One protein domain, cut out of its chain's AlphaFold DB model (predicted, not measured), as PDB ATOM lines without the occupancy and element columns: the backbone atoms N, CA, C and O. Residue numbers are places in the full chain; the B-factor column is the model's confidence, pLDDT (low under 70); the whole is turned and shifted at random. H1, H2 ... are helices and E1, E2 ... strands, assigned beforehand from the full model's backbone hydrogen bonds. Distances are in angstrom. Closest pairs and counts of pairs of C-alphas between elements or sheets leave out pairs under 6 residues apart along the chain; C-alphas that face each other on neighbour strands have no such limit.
ATOM      1  N   ASP A 112      79.628 113.890 294.495       87.88
ATOM      2  CA  ASP A 112      79.468 112.575 295.105       87.88
ATOM      3  C   ASP A 112      78.054 112.337 295.655       87.88
ATOM      4  O   ASP A 112      77.800 111.298 296.276       87.88
ATOM      5  N   TRP A 113      77.093 113.240 295.400       94.19
ATOM      6  CA  TRP A 113      75.738 113.112 295.955       94.19
ATOM      7  C   TRP A 113      75.093 111.768 295.598       94.19
ATOM      8  O   TRP A 113      74.448 111.155 296.443       94.19
ATOM      9  N   LYS A 114      75.333 111.239 294.389       93.62
ATOM     10  CA  LYS A 114      74.821 109.922 293.962       93.62
ATOM     11  C   LYS A 114      75.329 108.776 294.844       93.62
ATOM     12  O   LYS A 114      74.589 107.840 295.143       93.62
ATOM     13  N   HIS A 115      76.569 108.868 295.323       93.44
ATOM     14  CA  HIS A 115      77.146 107.902 296.255       93.44
ATOM     15  C   HIS A 115      76.555 108.050 297.662       93.44
ATOM     16  O   HIS A 115      76.305 107.040 298.325       93.44
ATOM     17  N   LYS A 116      76.239 109.283 298.084       94.81
ATOM     18  CA  LYS A 116      75.438 109.524 299.296       94.81
ATOM     19  C   LYS A 116      74.041 108.921 299.172       94.81
ATOM     20  O   LYS A 116      73.586 108.277 300.111       94.81
ATOM     21  N   VAL A 117      73.384 109.016 298.016       95.75
ATOM     22  CA  VAL A 117      72.066 108.388 297.820       95.75
ATOM     23  C   VAL A 117      72.128 106.867 297.912       95.75
ATOM     24  O   VAL A 117      71.285 106.273 298.584       95.75
ATOM     25  N   ASP A 118      73.121 106.224 297.296       94.38
ATOM     26  CA  ASP A 118      73.323 104.775 297.430       94.38
ATOM     27  C   ASP A 118      73.487 104.359 298.898       94.38
ATOM     28  O   ASP A 118      72.861 103.396 299.362       94.38
ATOM     29  N   LYS A 119      74.302 105.108 299.652       95.00
ATOM     30  CA  LYS A 119      74.518 104.843 301.073       95.00
ATOM     31  C   LYS A 119      73.245 105.062 301.885       95.00
ATOM     32  O   LYS A 119      72.878 104.207 302.692       95.00
ATOM     33  N   PHE A 120      72.542 106.163 301.639       95.75
ATOM     34  CA  PHE A 120      71.259 106.468 302.259       95.75
ATOM     35  C   PHE A 120      70.226 105.372 301.977       95.75
ATOM     36  O   PHE A 120      69.561 104.915 302.900       95.75
ATOM     37  N   ASN A 121      70.155 104.860 300.746       95.94
ATOM     38  CA  ASN A 121      69.258 103.767 300.374       95.94
ATOM     39  C   ASN A 121      69.524 102.496 301.208       95.94
ATOM     40  O   ASN A 121      68.599 101.900 301.760       95.94
ATOM     41  N   GLN A 122      70.793 102.124 301.402       95.44
ATOM     42  CA  GLN A 122      71.144 101.018 302.301       95.44
ATOM     43  C   GLN A 122      70.695 101.285 303.742       95.44
ATOM     44  O   GLN A 122      70.105 100.403 304.368       95.44
ATOM     45  N   LEU A 123      70.940 102.486 304.274       95.62
ATOM     46  CA  LEU A 123      70.504 102.852 305.626       95.62
ATOM     47  C   LEU A 123      68.977 102.785 305.761       95.62
ATOM     48  O   LEU A 123      68.475 102.267 306.758       95.62
ATOM     49  N   MET A 124      68.235 103.213 304.743       96.19
ATOM     50  CA  MET A 124      66.776 103.137 304.713       96.19
ATOM     51  C   MET A 124      66.260 101.701 304.601       96.19
ATOM     52  O   MET A 124      65.250 101.356 305.213       96.19
ATOM     53  N   CYS A 125      66.964 100.833 303.875       95.62
ATOM     54  CA  CYS A 125      66.671  99.402 303.840       95.62
ATOM     55  C   CYS A 125      66.874  98.756 305.220       95.62
ATOM     56  O   CYS A 125      66.003  98.024 305.692       95.62
ATOM     57  N   LEU A 126      67.969  99.092 305.911       95.62
ATOM     58  CA  LEU A 126      68.222  98.632 307.278       95.62
ATOM     59  C   LEU A 126      67.167  99.149 308.264       95.62
ATOM     60  O   LEU A 126      66.738  98.394 309.134       95.62
ATOM     61  N   ARG A 127      66.721 100.406 308.125       95.12
ATOM     62  CA  ARG A 127      65.633 100.968 308.940       95.12
ATOM     63  C   ARG A 127      64.331 100.197 308.739       95.12
ATOM     64  O   ARG A 127      63.758  99.743 309.722       95.12
ATOM     65  N   ALA A 128      63.917  99.979 307.490       95.06
ATOM     66  CA  ALA A 128      62.718  99.199 307.183       95.06
ATOM     67  C   ALA A 128      62.810  97.769 307.746       95.06
ATOM     68  O   ALA A 128      61.854  97.262 308.323       95.06
ATOM     69  N   GLY A 129      63.984  97.133 307.653       94.94
ATOM     70  CA  GLY A 129      64.224  95.827 308.269       94.94
ATOM     71  C   GLY A 129      64.048  95.842 309.791       94.94
ATOM     72  O   GLY A 129      63.410  94.948 310.341       94.94
ATOM     73  N   LYS A 130      64.566  96.869 310.477       94.94
ATOM     74  CA  LYS A 130      64.376  97.038 311.928       94.94
ATOM     75  C   LYS A 130      62.904  97.235 312.295       94.94
ATOM     76  O   LYS A 130      62.442  96.603 313.237       94.94
ATOM     77  N   GLU A 131      62.174  98.065 311.552       94.44
ATOM     78  CA  GLU A 131      60.740  98.317 311.773       94.44
ATOM     79  C   GLU A 131      59.888  97.053 311.583       94.44
ATOM     80  O   GLU A 131      58.914  96.849 312.301       94.44
ATOM     81  N   LEU A 132      60.291  96.169 310.666       95.00
ATOM     82  CA  LEU A 132      59.659  94.865 310.443       95.00
ATOM     83  C   LEU A 132      60.099  93.780 311.443       95.00
ATOM     84  O   LEU A 132      59.613  92.653 311.368       95.00
ATOM     85  N   GLY A 133      61.015  94.090 312.364       95.50
ATOM     86  CA  GLY A 133      61.480  93.151 313.386       95.50
ATOM     87  C   GLY A 133      62.483  92.103 312.895       95.50
ATOM     88  O   GLY A 133      62.591  91.044 313.513       95.50
ATOM     89  N   LEU A 134      63.229  92.366 311.813       96.12
ATOM     90  CA  LEU A 134      64.277  91.451 311.343       96.12
ATOM     91  C   LEU A 134      65.369  91.259 312.405       96.12
ATOM     92  O   LEU A 134      65.778  92.190 313.106       96.12
ATOM     93  N   SER A 135      65.900  90.041 312.476       96.38
ATOM     94  CA  SER A 135      66.994  89.698 313.381       96.38
ATOM     95  C   SER A 135      68.302  90.399 312.993       96.38
ATOM     96  O   SER A 135      68.533  90.765 311.838       96.38
ATOM     97  N   LYS A 136      69.239  90.507 313.946       93.38
ATOM     98  CA  LYS A 136      70.581  91.065 313.689       93.38
ATOM     99  C   LYS A 136      71.284  90.373 312.515       93.38
ATOM    100  O   LYS A 136      71.893  91.047 311.695       93.38
ATOM    101  N   LYS A 137      71.158  89.046 312.408       95.38
ATOM    102  CA  LYS A 137      71.761  88.249 311.329       95.38
ATOM    103  C   LYS A 137      71.203  88.630 309.955       95.38
ATOM    104  O   LYS A 137      71.959  88.716 308.989       95.38
ATOM    105  N   GLU A 138      69.899  88.872 309.863       95.31
ATOM    106  CA  GLU A 138      69.255  89.303 308.618       95.31
ATOM    107  C   GLU A 138      69.667  90.729 308.239       95.31
ATOM    108  O   GLU A 138      69.990  90.980 307.080       95.31
ATOM    109  N   LEU A 139      69.749  91.639 309.215       94.25
ATOM    110  CA  LEU A 139      70.229  93.007 308.995       94.25
ATOM    111  C   LEU A 139      71.693  93.042 308.528       94.25
ATOM    112  O   LEU A 139      72.020  93.776 307.597       94.25
ATOM    113  N   THR A 140      72.569  92.220 309.115       93.00
ATOM    114  CA  THR A 140      73.960  92.072 308.653       93.00
ATOM    115  C   THR A 140      74.004  91.576 307.211       93.00
ATOM    116  O   THR A 140      74.669  92.184 306.377       93.00
ATOM    117  N   LYS A 141      73.207  90.554 306.872       93.00
ATOM    118  CA  LYS A 141      73.119  90.047 305.497       93.00
ATOM    119  C   LYS A 141      72.685  91.133 304.509       93.00
ATOM    120  O   LYS A 141      73.238  91.200 303.412       93.00
ATOM    121  N   ILE A 142      71.722  91.982 304.877       90.75
ATOM    122  CA  ILE A 142      71.325  93.134 304.053       90.75
ATOM    123  C   ILE A 142      72.522  94.062 303.845       90.75
ATOM    124  O   ILE A 142      72.816  94.404 302.705       90.75
ATOM    125  N   CYS A 143      73.236  94.435 304.909       87.31
ATOM    126  CA  CYS A 143      74.400  95.318 304.820       87.31
ATOM    127  C   CYS A 143      75.473  94.773 303.858       87.31
ATOM    128  O   CYS A 143      75.947  95.500 302.984       87.31
ATOM    129  N   ASP A 144      75.789  93.482 303.971       87.00
ATOM    130  CA  ASP A 144      76.868  92.839 303.212       87.00
ATOM    131  C   ASP A 144      76.515  92.617 301.734       87.00
ATOM    132  O   ASP A 144      77.384  92.695 300.861       87.00
ATOM    133  N   SER A 145      75.237  92.347 301.448       87.69
ATOM    134  CA  SER A 145      74.752  91.998 300.103       87.69
ATOM    135  C   SER A 145      74.049  93.139 299.366       87.69
ATOM    136  O   SER A 145      73.654  92.959 298.211       87.69
ATOM    137  N   PHE A 146      73.901  94.315 299.987       87.75
ATOM    138  CA  PHE A 146      73.275  95.464 299.338       87.75
ATOM    139  C   PHE A 146      74.068  95.872 298.091       87.75
ATOM    140  O   PHE A 146      75.272  96.137 298.152       87.75
ATOM    141  N   TYR A 147      73.380  95.943 296.954       85.81
ATOM    142  CA  TYR A 147      73.997  96.333 295.695       85.81
ATOM    143  C   TYR A 147      74.313  97.834 295.705       85.81
ATOM    144  O   TYR A 147      73.409  98.662 295.643       85.81
ATOM    145  N   MET A 148      75.600  98.172 295.786       85.62
ATOM    146  CA  MET A 148      76.111  99.541 295.688       85.62
ATOM    147  C   MET A 148      77.571  99.549 295.223       85.62
ATOM    148  O   MET A 148      78.307  98.577 295.424       85.62
ATOM    149  N   ASN A 149      78.008 100.664 294.635       83.50
ATOM    150  CA  ASN A 149      79.397 100.855 294.214       83.50
ATOM    151  C   ASN A 149      80.349 100.937 295.435       83.50
ATOM    152  O   ASN A 149      79.962 101.371 296.519       83.50
ATOM    153  N   ARG A 150      81.622 100.560 295.255       84.75
ATOM    154  CA  ARG A 150      82.695 100.679 296.256       84.75
ATOM    155  C   ARG A 150      82.824 102.098 296.817       84.75
ATOM    156  O   ARG A 150      83.025 102.234 298.017       84.75
ATOM    157  N   LEU A 151      82.684 103.129 295.979       83.31
ATOM    158  CA  LEU A 151      82.731 104.526 296.434       83.31
ATOM    159  C   LEU A 151      81.597 104.830 297.420       83.31
ATOM    160  O   LEU A 151      81.852 105.354 298.496       83.31
ATOM    161  N   ALA A 152      80.376 104.381 297.124       83.50
ATOM    162  CA  ALA A 152      79.236 104.524 298.028       83.50
ATOM    163  C   ALA A 152      79.420 103.773 299.359       83.50
ATOM    164  O   ALA A 152      78.971 104.251 300.397       83.50
ATOM    165  N   LYS A 153      80.126 102.630 299.365       84.56
ATOM    166  CA  LYS A 153      80.448 101.905 300.611       84.56
ATOM    167  C   LYS A 153      81.331 102.720 301.556       84.56
ATOM    168  O   LYS A 153      81.179 102.573 302.765       84.56
ATOM    169  N   ALA A 154      82.225 103.543 301.007       86.81
ATOM    170  CA  ALA A 154      83.146 104.385 301.767       86.81
ATOM    171  C   ALA A 154      82.506 105.687 302.276       86.81
ATOM    172  O   ALA A 154      83.085 106.347 303.133       86.81
ATOM    173  N   VAL A 155      81.322 106.059 301.775       89.44
ATOM    174  CA  VAL A 155      80.620 107.265 302.219       89.44
ATOM    175  C   VAL A 155      80.142 107.105 303.662       89.44
ATOM    176  O   VAL A 155      79.426 106.158 304.008       89.44
ATOM    177  N   GLU A 156      80.470 108.091 304.494       86.94
ATOM    178  CA  GLU A 156      79.960 108.212 305.852       86.94
ATOM    179  C   GLU A 156      78.697 109.088 305.879       86.94
ATOM    180  O   GLU A 156      78.724 110.277 305.573       86.94
ATOM    181  N   MET A 157      77.562 108.487 306.247       88.12
ATOM    182  CA  MET A 157      76.278 109.182 306.461       88.12
ATOM    183  C   MET A 157      75.743 108.989 307.887       88.12
ATOM    184  O   MET A 157      74.561 109.205 308.167       88.12
ATOM    185  N   GLY A 158      76.613 108.558 308.801       86.75
ATOM    186  CA  GLY A 158      76.239 108.171 310.155       86.75
ATOM    187  C   GLY A 158      75.523 106.820 310.220       86.75
ATOM    188  O   GLY A 158      75.609 105.982 309.320       86.75
ATOM    189  N   GLN A 159      74.838 106.594 311.339       89.50
ATOM    190  CA  GLN A 159      74.152 105.335 311.622       89.50
ATOM    191  C   GLN A 159      72.800 105.240 310.903       89.50
ATOM    192  O   GLN A 159      72.265 106.225 310.393       89.50
ATOM    193  N   THR A 160      72.222 104.035 310.874       91.06
ATOM    194  CA  THR A 160      70.839 103.833 310.422       91.06
ATOM    195  C   THR A 160      69.907 104.765 311.200       91.06
ATOM    196  O   THR A 160      69.854 104.630 312.424       91.06
ATOM    197  N   PRO A 161      69.174 105.674 310.531       90.88
ATOM    198  CA  PRO A 161      68.315 106.622 311.221       90.88
ATOM    199  C   PRO A 161      67.182 105.878 311.934       90.88
ATOM    200  O   PRO A 161      66.536 105.000 311.360       90.88
ATOM    201  N   ASP A 162      66.940 106.236 313.188       90.75
ATOM    202  CA  ASP A 162      65.890 105.686 314.056       90.75
ATOM    203  C   ASP A 162      64.727 106.668 314.276       90.75
ATOM    204  O   ASP A 162      63.694 106.311 314.833       90.75
ATOM    205  N   SER A 163      64.876 107.904 313.799       91.44
ATOM    206  CA  SER A 163      63.931 109.002 313.989       91.44
ATOM    207  C   SER A 163      63.822 109.865 312.734       91.44
ATOM    208  O   SER A 163      64.763 109.973 311.941       91.44
ATOM    209  N   ASN A 164      62.683 110.543 312.574       93.50
ATOM    210  CA  ASN A 164      62.482 111.480 311.463       93.50
ATOM    211  C   ASN A 164      63.521 112.610 311.496       93.50
ATOM    212  O   ASN A 164      64.038 112.992 310.454       93.50
ATOM    213  N   THR A 165      63.913 113.082 312.683       94.50
ATOM    214  CA  THR A 165      64.967 114.096 312.839       94.50
ATOM    215  C   THR A 165      66.319 113.621 312.298       94.50
ATOM    216  O   THR A 165      67.028 114.397 311.657       94.50
ATOM    217  N   ALA A 166      66.689 112.354 312.523       94.94
ATOM    218  CA  ALA A 166      67.905 111.780 311.948       94.94
ATOM    219  C   ALA A 166      67.809 111.674 310.416       94.94
ATOM    220  O   ALA A 166      68.765 112.014 309.717       94.94
ATOM    221  N   MET A 167      66.639 111.296 309.890       95.88
ATOM    222  CA  MET A 167      66.395 111.268 308.445       95.88
ATOM    223  C   MET A 167      66.474 112.654 307.804       95.88
ATOM    224  O   MET A 167      67.097 112.788 306.757       95.88
ATOM    225  N   VAL A 168      65.903 113.687 308.435       97.06
ATOM    226  CA  VAL A 168      66.010 115.075 307.955       97.06
ATOM    227  C   VAL A 168      67.476 115.470 307.810       97.06
ATOM    228  O   VAL A 168      67.850 116.035 306.788       97.06
ATOM    229  N   LYS A 169      68.330 115.138 308.789       95.62
ATOM    230  CA  LYS A 169      69.770 115.434 308.714       95.62
ATOM    231  C   LYS A 169      70.439 114.725 307.534       95.62
ATOM    232  O   LYS A 169      71.173 115.365 306.794       95.62
ATOM    233  N   GLN A 170      70.168 113.434 307.334       95.94
ATOM    234  CA  GLN A 170      70.756 112.660 306.232       95.94
ATOM    235  C   GLN A 170      70.267 113.121 304.855       95.94
ATOM    236  O   GLN A 170      71.070 113.250 303.936       95.94
ATOM    237  N   LEU A 171      68.974 113.423 304.713       96.88
ATOM    238  CA  LEU A 171      68.431 114.012 303.490       96.88
ATOM    239  C   LEU A 171      69.023 115.401 303.233       96.88
ATOM    240  O   LEU A 171      69.394 115.694 302.102       96.88
ATOM    241  N   GLN A 172      69.176 116.229 304.272       96.94
ATOM    242  CA  GLN A 172      69.804 117.544 304.146       96.94
ATOM    243  C   GLN A 172      71.246 117.433 303.637       96.94
ATOM    244  O   GLN A 172      71.617 118.203 302.763       96.94
ATOM    245  N   MET A 173      72.027 116.443 304.093       95.38
ATOM    246  CA  MET A 173      73.385 116.204 303.575       95.38
ATOM    247  C   MET A 173      73.414 115.912 302.070       95.38
ATOM    248  O   MET A 173      74.397 116.231 301.412       95.38
ATOM    249  N   ILE A 174      72.375 115.267 301.531       96.75
ATOM    250  CA  ILE A 174      72.262 115.011 300.089       96.75
ATOM    251  C   ILE A 174      71.841 116.293 299.370       96.75
ATOM    252  O   ILE A 174      72.409 116.618 298.334       96.75
ATOM    253  N   VAL A 175      70.867 117.030 299.916       97.12
ATOM    254  CA  VAL A 175      70.410 118.306 299.344       97.12
ATOM    255  C   VAL A 175      71.559 119.306 299.262       97.12
ATOM    256  O   VAL A 175      71.753 119.884 298.201       97.12
ATOM    257  N   ASP A 176      72.345 119.446 300.330       95.62
ATOM    258  CA  ASP A 176      73.493 120.355 300.392       95.62
ATOM    259  C   ASP A 176      74.557 120.029 299.328       95.62
ATOM    260  O   ASP A 176      75.172 120.942 298.787       95.62
ATOM    261  N   ASP A 177      74.738 118.754 298.971       94.81
ATOM    262  CA  ASP A 177      75.660 118.347 297.900       94.81
ATOM    263  C   ASP A 177      75.105 118.557 296.485       94.81
ATOM    264  O   ASP A 177      75.874 118.665 295.527       94.81
ATOM    265  N   VAL A 178      73.780 118.534 296.326       96.06
ATOM    266  CA  VAL A 178      73.130 118.736 295.025       96.06
ATOM    267  C   VAL A 178      73.001 120.224 294.717       96.06
ATOM    268  O   VAL A 178      73.272 120.646 293.594       96.06
ATOM    269  N   ILE A 179      72.546 121.007 295.694       94.75
ATOM    270  CA  ILE A 179      72.314 122.440 295.566       94.75
ATOM    271  C   ILE A 179      72.505 123.133 296.916       94.75
ATOM    272  O   ILE A 179      71.831 122.824 297.899       94.75
ATOM    273  N   TYR A 180      73.394 124.121 296.945       95.00
ATOM    274  CA  TYR A 180      73.676 124.917 298.130       95.00
ATOM    275  C   TYR A 180      73.619 126.402 297.795       95.00
ATOM    276  O   TYR A 180      74.365 126.887 296.948       95.00
ATOM    277  N   GLU A 181      72.758 127.126 298.501       95.06
ATOM    278  CA  GLU A 181      72.721 128.587 298.486       95.06
ATOM    279  C   GLU A 181      72.723 129.072 299.937       95.06
ATOM    280  O   GLU A 181      71.871 128.663 300.725       95.06
ATOM    281  N   ASP A 182      73.705 129.894 300.315       93.56
ATOM    282  CA  ASP A 182      73.855 130.357 301.698       93.56
ATOM    283  C   ASP A 182      72.733 131.338 302.070       93.56
ATOM    284  O   ASP A 182      72.457 132.308 301.368       93.56
ATOM    285  N   ASN A 183      72.110 131.113 303.223       92.75
ATOM    286  CA  ASN A 183      71.123 131.999 303.830       92.75
ATOM    287  C   ASN A 183      71.737 133.197 304.583       92.75
ATOM    288  O   ASN A 183      71.055 133.829 305.395       92.75
ATOM    289  N   GLY A 184      73.027 133.470 304.377       91.31
ATOM    290  CA  GLY A 184      73.799 134.497 305.076       91.31
ATOM    291  C   GLY A 184      74.244 134.088 306.484       91.31
ATOM    292  O   GLY A 184      74.738 134.924 307.239       91.31
ATOM    293  N   LYS A 185      74.047 132.819 306.869       91.06
ATOM    294  CA  LYS A 185      74.452 132.252 308.171       91.06
ATOM    295  C   LYS A 185      75.254 130.955 308.010       91.06
ATOM    296  O   LYS A 185      75.299 130.155 308.950       91.06
ATOM    297  N   GLY A 186      75.837 130.712 306.836       90.00
ATOM    298  CA  GLY A 186      76.568 129.487 306.511       90.00
ATOM    299  C   GLY A 186      75.663 128.258 306.414       90.00
ATOM    300  O   GLY A 186      76.113 127.135 306.654       90.00
ATOM    301  N   LYS A 187      74.369 128.440 306.129       91.44
ATOM    302  CA  LYS A 187      73.399 127.340 306.017       91.44
ATOM    303  C   LYS A 187      72.653 127.433 304.699       91.44
ATOM    304  O   LYS A 187      72.256 128.514 304.290       91.44
ATOM    305  N   ASN A 188      72.370 126.278 304.109       95.69
ATOM    306  CA  ASN A 188      71.570 126.197 302.896       95.69
ATOM    307  C   ASN A 188      70.168 126.803 303.108       95.69
ATOM    308  O   ASN A 188      69.503 126.470 304.097       95.69
ATOM    309  N   ILE A 189      69.703 127.656 302.192       96.62
ATOM    310  CA  ILE A 189      68.322 128.165 302.171       96.62
ATOM    311  C   ILE A 189      67.309 127.034 301.944       96.62
ATOM    312  O   ILE A 189      66.185 127.104 302.442       96.62
ATOM    313  N   TYR A 190      67.706 125.970 301.239       96.94
ATOM    314  CA  TYR A 190      66.854 124.821 300.948       96.94
ATOM    315  C   TYR A 190      66.870 123.846 302.123       96.94
ATOM    316  O   TYR A 190      67.822 123.091 302.322       96.94
ATOM    317  N   ARG A 191      65.810 123.879 302.939       96.69
ATOM    318  CA  ARG A 191      65.712 123.102 304.182       96.69
ATOM    319  C   ARG A 191      64.725 121.949 304.070       96.69
ATOM    320  O   ARG A 191      63.523 122.168 303.911       96.69
ATOM    321  N   VAL A 192      65.237 120.736 304.250       97.62
ATOM    322  CA  VAL A 192      64.434 119.518 304.388       97.62
ATOM    323  C   VAL A 192      63.630 119.572 305.688       97.62
ATOM    324  O   VAL A 192      64.134 120.002 306.729       97.62
ATOM    325  N   ASN A 193      62.381 119.115 305.641       96.50
ATOM    326  CA  ASN A 193      61.484 119.054 306.791       96.50
ATOM    327  C   ASN A 193      60.816 117.672 306.954       96.50
ATOM    328  O   ASN A 193      61.084 116.721 306.221       96.50
ATOM    329  N   ASN A 194      59.936 117.546 307.952       96.69
ATOM    330  CA  ASN A 194      59.259 116.282 308.256       96.69
ATOM    331  C   ASN A 194      58.278 115.826 307.163       96.69
ATOM    332  O   ASN A 194      58.053 114.624 307.037       96.69
ATOM    333  N   HIS A 195      57.711 116.740 306.370       96.81
ATOM    334  CA  HIS A 195      56.851 116.370 305.242       96.81
ATOM    335  C   HIS A 195      57.667 115.729 304.117       96.81
ATOM    336  O   HIS A 195      57.203 114.766 303.516       96.81
ATOM    337  N   ASP A 196      58.900 116.194 303.892       98.12
ATOM    338  CA  ASP A 196      59.830 115.575 302.940       98.12
ATOM    339  C   ASP A 196      60.184 114.141 303.361       98.12
ATOM    340  O   ASP A 196      60.170 113.218 302.546       98.12
ATOM    341  N   VAL A 197      60.427 113.928 304.660       97.56
ATOM    342  CA  VAL A 197      60.641 112.586 305.224       97.56
ATOM    343  C   VAL A 197      59.397 111.710 305.076       97.56
ATOM    344  O   VAL A 197      59.517 110.553 304.677       97.56
ATOM    345  N   ALA A 198      58.207 112.235 305.373       96.69
ATOM    346  CA  ALA A 198      56.962 111.485 305.236       96.69
ATOM    347  C   ALA A 198      56.716 111.064 303.779       96.69
ATOM    348  O   ALA A 198      56.475 109.884 303.520       96.69
ATOM    349  N   TYR A 199      56.860 111.998 302.834       97.81
ATOM    350  CA  TYR A 199      56.750 111.728 301.402       97.81
ATOM    351  C   TYR A 199      57.751 110.661 300.947       97.81
ATOM    352  O   TYR A 199      57.375 109.706 300.260       97.81
ATOM    353  N   PHE A 200      59.009 110.772 301.395       97.88
ATOM    354  CA  PHE A 200      60.032 109.772 301.119       97.88
ATOM    355  C   PHE A 200      59.606 108.388 301.609       97.88
ATOM    356  O   PHE A 200      59.607 107.440 300.832       97.88
ATOM    357  N   LEU A 201      59.211 108.261 302.878       95.62
ATOM    358  CA  LEU A 201      58.863 106.975 303.486       95.62
ATOM    359  C   LEU A 201      57.648 106.314 302.838       95.62
ATOM    360  O   LEU A 201      57.681 105.108 302.582       95.62
ATOM    361  N   MET A 202      56.616 107.100 302.530       95.19
ATOM    362  CA  MET A 202      55.412 106.620 301.844       95.19
ATOM    363  C   MET A 202      55.714 106.141 300.419       95.19
ATOM    364  O   MET A 202      55.090 105.196 299.946       95.19
ATOM    365  N   SER A 203      56.702 106.747 299.758       96.12
ATOM    366  CA  SER A 203      57.107 106.393 298.390       96.12
ATOM    367  C   SER A 203      58.197 105.312 298.339       96.12
ATOM    368  O   SER A 203      58.383 104.653 297.315       96.12
ATOM    369  N   TYR A 204      58.946 105.122 299.428       96.88
ATOM    370  CA  TYR A 204      60.151 104.291 299.467       96.88
ATOM    371  C   TYR A 204      59.862 102.788 299.442       96.88
ATOM    372  O   TYR A 204      60.662 102.007 298.920       96.88
ATOM    373  N   THR A 205      58.734 102.362 300.008       95.12
ATOM    374  CA  THR A 205      58.393 100.942 300.127       95.12
ATOM    375  C   THR A 205      57.067 100.614 299.467       95.12
ATOM    376  O   THR A 205      56.188 101.457 299.324       95.12
ATOM    377  N   LYS A 206      56.912  99.356 299.055       95.00
ATOM    378  CA  LYS A 206      55.641  98.811 298.575       95.00
ATOM    379  C   LYS A 206      55.481  97.360 298.997       95.00
ATOM    380  O   LYS A 206      56.461  96.691 299.327       95.00
ATOM    381  N   ARG A 207      54.253  96.842 298.925       95.56
ATOM    382  CA  ARG A 207      53.983  95.418 299.156       95.56
ATOM    383  C   ARG A 207      54.874  94.554 298.253       95.56
ATOM    384  O   ARG A 207      54.942  94.765 297.040       95.56
ATOM    385  N   GLY A 208      55.575  93.601 298.861       93.56
ATOM    386  CA  GLY A 208      56.419  92.646 298.158       93.56
ATOM    387  C   GLY A 208      55.608  91.612 297.376       93.56
ATOM    388  O   GLY A 208      54.394  91.486 297.536       93.56
ATOM    389  N   LYS A 209      56.290  90.866 296.499       94.19
ATOM    390  CA  LYS A 209      55.658  89.812 295.684       94.19
ATOM    391  C   LYS A 209      55.251  88.593 296.517       94.19
ATOM    392  O   LYS A 209      54.313  87.893 296.155       94.19
ATOM    393  N   THR A 210      55.958  88.349 297.615       95.56
ATOM    394  CA  THR A 210      55.732  87.218 298.518       95.56
ATOM    395  C   THR A 210      54.835  87.657 299.681       95.56
ATOM    396  O   THR A 210      54.937  88.813 300.114       95.56
ATOM    397  N   PRO A 211      53.967  86.781 300.222       95.81
ATOM    398  CA  PRO A 211      53.192  87.095 301.421       95.81
ATOM    399  C   PRO A 211      54.071  87.620 302.563       95.81
ATOM    400  O   PRO A 211      55.173  87.121 302.766       95.81
ATOM    401  N   LEU A 212      53.571  88.626 303.292       94.38
ATOM    402  CA  LEU A 212      54.239  89.240 304.452       94.38
ATOM    403  C   LEU A 212      55.631  89.828 304.158       94.38
ATOM    404  O   LEU A 212      56.484  89.891 305.036       94.38
ATOM    405  N   THR A 213      55.868  90.282 302.924       94.81
ATOM    406  CA  THR A 213      57.120  90.956 302.555       94.81
ATOM    407  C   THR A 213      56.887  92.388 302.098       94.81
ATOM    408  O   THR A 213      55.844  92.724 301.530       94.81
ATOM    409  N   VAL A 214      57.898  93.227 302.313       94.94
ATOM    410  CA  VAL A 214      57.977  94.598 301.810       94.94
ATOM    411  C   VAL A 214      59.133  94.678 300.820       94.94
ATOM    412  O   VAL A 214      60.228  94.182 301.082       94.94
ATOM    413  N   ALA A 215      58.891  95.292 299.666       95.06
ATOM    414  CA  ALA A 215      59.926  95.625 298.702       95.06
ATOM    415  C   ALA A 215      60.359  97.081 298.902       95.06
ATOM    416  O   ALA A 215      59.525  97.986 298.879       95.06
ATOM    417  N   VAL A 216      61.663  97.295 299.061       94.94
ATOM    418  CA  VAL A 216      62.271  98.629 299.109       94.94
ATOM    419  C   VAL A 216      62.562  99.156 297.701       94.94
ATOM    420  O   VAL A 216      62.696  98.384 296.742       94.94
ATOM    421  N   ALA A 217      62.662 100.475 297.564       95.62
ATOM    422  CA  ALA A 217      63.014 101.125 296.312       95.62
ATOM    423  C   ALA A 217      64.435 100.762 295.839       95.62
ATOM    424  O   ALA A 217      65.385 100.655 296.610       95.62
ATOM    425  N   LYS A 218      64.600 100.631 294.518       94.12
ATOM    426  CA  LYS A 218      65.929 100.602 293.882       94.12
ATOM    427  C   LYS A 218      66.537 102.008 293.921       94.12
ATOM    428  O   LYS A 218      65.779 102.972 293.826       94.12
ATOM    429  N   THR A 219      67.867 102.144 293.934       93.81
ATOM    430  CA  THR A 219      68.526 103.471 293.964       93.81
ATOM    431  C   THR A 219      68.024 104.398 292.858       93.81
ATOM    432  O   THR A 219      67.725 105.556 293.120       93.81
ATOM    433  N   SER A 220      67.832 103.899 291.633       93.31
ATOM    434  CA  SER A 220      67.313 104.726 290.535       93.31
ATOM    435  C   SER A 220      65.936 105.332 290.820       93.31
ATOM    436  O   SER A 220      65.641 106.414 290.331       93.31
ATOM    437  N   PHE A 221      65.099 104.662 291.615       95.56
ATOM    438  CA  PHE A 221      63.818 105.202 292.067       95.56
ATOM    439  C   PHE A 221      63.991 106.157 293.254       95.56
ATOM    440  O   PHE A 221      63.319 107.177 293.306       95.56
ATOM    441  N   VAL A 222      64.945 105.889 294.153       97.00
ATOM    442  CA  VAL A 222      65.324 106.821 295.231       97.00
ATOM    443  C   VAL A 222      65.790 108.163 294.656       97.00
ATOM    444  O   VAL A 222      65.365 109.199 295.152       97.00
ATOM    445  N   HIS A 223      66.567 108.171 293.564       96.44
ATOM    446  CA  HIS A 223      66.922 109.406 292.852       96.44
ATOM    447  C   HIS A 223      65.689 110.202 292.402       96.44
ATOM    448  O   HIS A 223      65.691 111.422 292.519       96.44
ATOM    449  N   ARG A 224      64.632 109.528 291.931       96.50
ATOM    450  CA  ARG A 224      63.387 110.185 291.497       96.50
ATOM    451  C   ARG A 224      62.643 110.822 292.665       96.50
ATOM    452  O   ARG A 224      62.323 112.000 292.590       96.50
ATOM    453  N   ILE A 225      62.475 110.083 293.766       97.50
ATOM    454  CA  ILE A 225      61.847 110.604 294.991       97.50
ATOM    455  C   ILE A 225      62.628 111.816 295.518       97.50
ATOM    456  O   ILE A 225      62.045 112.833 295.885       97.50
ATOM    457  N   LEU A 226      63.962 111.733 295.555       97.75
ATOM    458  CA  LEU A 226      64.804 112.852 295.983       97.75
ATOM    459  C   LEU A 226      64.665 114.060 295.060       97.75
ATOM    460  O   LEU A 226      64.690 115.194 295.529       97.75
ATOM    461  N   PHE A 227      64.494 113.828 293.763       97.88
ATOM    462  CA  PHE A 227      64.273 114.898 292.808       97.88
ATOM    463  C   PHE A 227      62.909 115.575 292.987       97.88
ATOM    464  O   PHE A 227      62.828 116.796 292.863       97.88
ATOM    465  N   ASP A 228      61.873 114.833 293.387       97.88
ATOM    466  CA  ASP A 228      60.585 115.410 293.796       97.88
ATOM    467  C   ASP A 228      60.740 116.303 295.042       97.88
ATOM    468  O   ASP A 228      60.223 117.421 295.074       97.88
ATOM    469  N   ILE A 229      61.521 115.857 296.037       98.38
ATOM    470  CA  ILE A 229      61.835 116.647 297.243       98.38
ATOM    471  C   ILE A 229      62.599 117.926 296.871       98.38
ATOM    472  O   ILE A 229      62.243 119.015 297.321       98.38
ATOM    473  N   LEU A 230      63.624 117.825 296.020       98.38
ATOM    474  CA  LEU A 230      64.377 118.977 295.518       98.38
ATOM    475  C   LEU A 230      63.470 119.951 294.753       98.38
ATOM    476  O   LEU A 230      63.535 121.160 294.979       98.38
ATOM    477  N   HIS A 231      62.579 119.441 293.898       98.38
ATOM    478  CA  HIS A 231      61.610 120.268 293.181       98.38
ATOM    479  C   HIS A 231      60.690 121.007 294.149       98.38
ATOM    480  O   HIS A 231      60.493 122.217 294.000       98.38
ATOM    481  N   ARG A 232      60.177 120.323 295.181       98.12
ATOM    482  CA  ARG A 232      59.382 120.955 296.240       98.12
ATOM    483  C   ARG A 232      60.162 122.069 296.938       98.12
ATOM    484  O   ARG A 232      59.620 123.157 297.118       98.12
ATOM    485  N   LEU A 233      61.417 121.818 297.308       97.88
ATOM    486  CA  LEU A 233      62.273 122.786 298.000       97.88
ATOM    487  C   LEU A 233      62.513 124.053 297.174       97.88
ATOM    488  O   LEU A 233      62.485 125.149 297.724       97.88
ATOM    489  N   ILE A 234      62.726 123.916 295.864       97.44
ATOM    490  CA  ILE A 234      63.006 125.060 294.983       97.44
ATOM    491  C   ILE A 234      61.736 125.819 294.599       97.44
ATOM    492  O   ILE A 234      61.774 127.038 294.435       97.44
ATOM    493  N   THR A 235      60.616 125.119 294.428       97.44
ATOM    494  CA  THR A 235      59.358 125.725 293.962       97.44
ATOM    495  C   THR A 235      58.402 126.115 295.082       97.44
ATOM    496  O   THR A 235      57.392 126.758 294.809       97.44
ATOM    497  N   ASN A 236      58.686 125.723 296.328       95.62
ATOM    498  CA  ASN A 236      57.790 125.863 297.481       95.62
ATOM    499  C   ASN A 236      56.394 125.246 297.272       95.62
ATOM    500  O   ASN A 236      55.438 125.625 297.946       95.62
TER     501      ASN A 236
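Overview. This is residues 112 to 236 of the 284 residues of an uncharacterized protein of Campylobacteraceae bacterium (UniProt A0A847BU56). A long helix, H1, lies in the middle of a row of three, with H2 on one side and H4 on the other, both running opposite ways to it. The side-by-side helices H5 and H6, joined along the chain through the small hairpin E1 and E2, cross over H4 and H1 and leave H2 uncovered, H5 packing on H4 and H6 on residues 114 to 121 of H1, while the short H3 packs on residues 115 to 119 of H1, on the same side of it as H2. The loop at Gly 184 and the turn at Pro 211 mark the two ends of the length. The printed part has 125 residues, with six named helices and two named strands in the order H1 H2 H3 H4 H5 E1 E2 H6; it is mostly helix, and the sheet E1 - E2 is antiparallel. It is compact, with a radius of gyration of the C-alphas of 14.9 A, and elongated, spanning 49 by 28 by 24 A.

Arrangement. H1, residues 113 to 131, is the hub, touching four other helices. With its residues 122 to 130 alone it touches H2, residues 136 to 145, closest at the C-alphas of Leu 126 and Leu 139, 6.2 A apart; the two form a helical hairpin at a shallow tilt of 24 degrees. H3, residues 150 to 154, touches H1 at the C-alphas of His 115 and Ala 152, 4.4 A apart. H4, residues 164 to 178, touches H1 at a shallow tilt of 15 degrees, opposite ways, closest at the C-alphas of Trp 113 and Asp 177, 5.6 A. H5, residues 194 to 204, touches H4 about perpendicular, at 86 degrees, closest at the C-alphas of Val 168 and Val 197, 6.5 A. E1, residues 205 to 207, and E2, residues 214 to 216, form a hairpin, with N 206 and O 215 at 3.0 A and N 215 and O 206 at 2.8 A, within hydrogen-bond range. H6, residues 219 to 235, touches H5 at a shallow tilt of 29 degrees, opposite ways, closest at the C-alphas of Asp 196 and Ile 229, 6.1 A. H6 also touches H1, about perpendicular at 73 degrees, closest at the C-alphas of Asp 118 and Thr 219, 6.1 A. H2 and H4 are apart. Every O i to N i+4 pair is within hydrogen-bond range in H1, H2, H3 and H5, against 10 of 11 in H4 and 12 of 13 in H6.

Along the chain. H1 begins at C-alpha 113 (75.738, 113.112, 295.955) and is 26.3 A long. H4 measures 20.9 A. H6 measures 24.1 A and ends at C-alpha 235 (59.358, 125.725, 293.962).

Size, cuts and confidence. The C-alphas farthest apart, those of Gly 184 and Pro 211, are 51.8 A apart. The link from H4 to H5, residues 179 to 193, is long. The printed part has no cut, and no printed residue is under 70 in pLDDT.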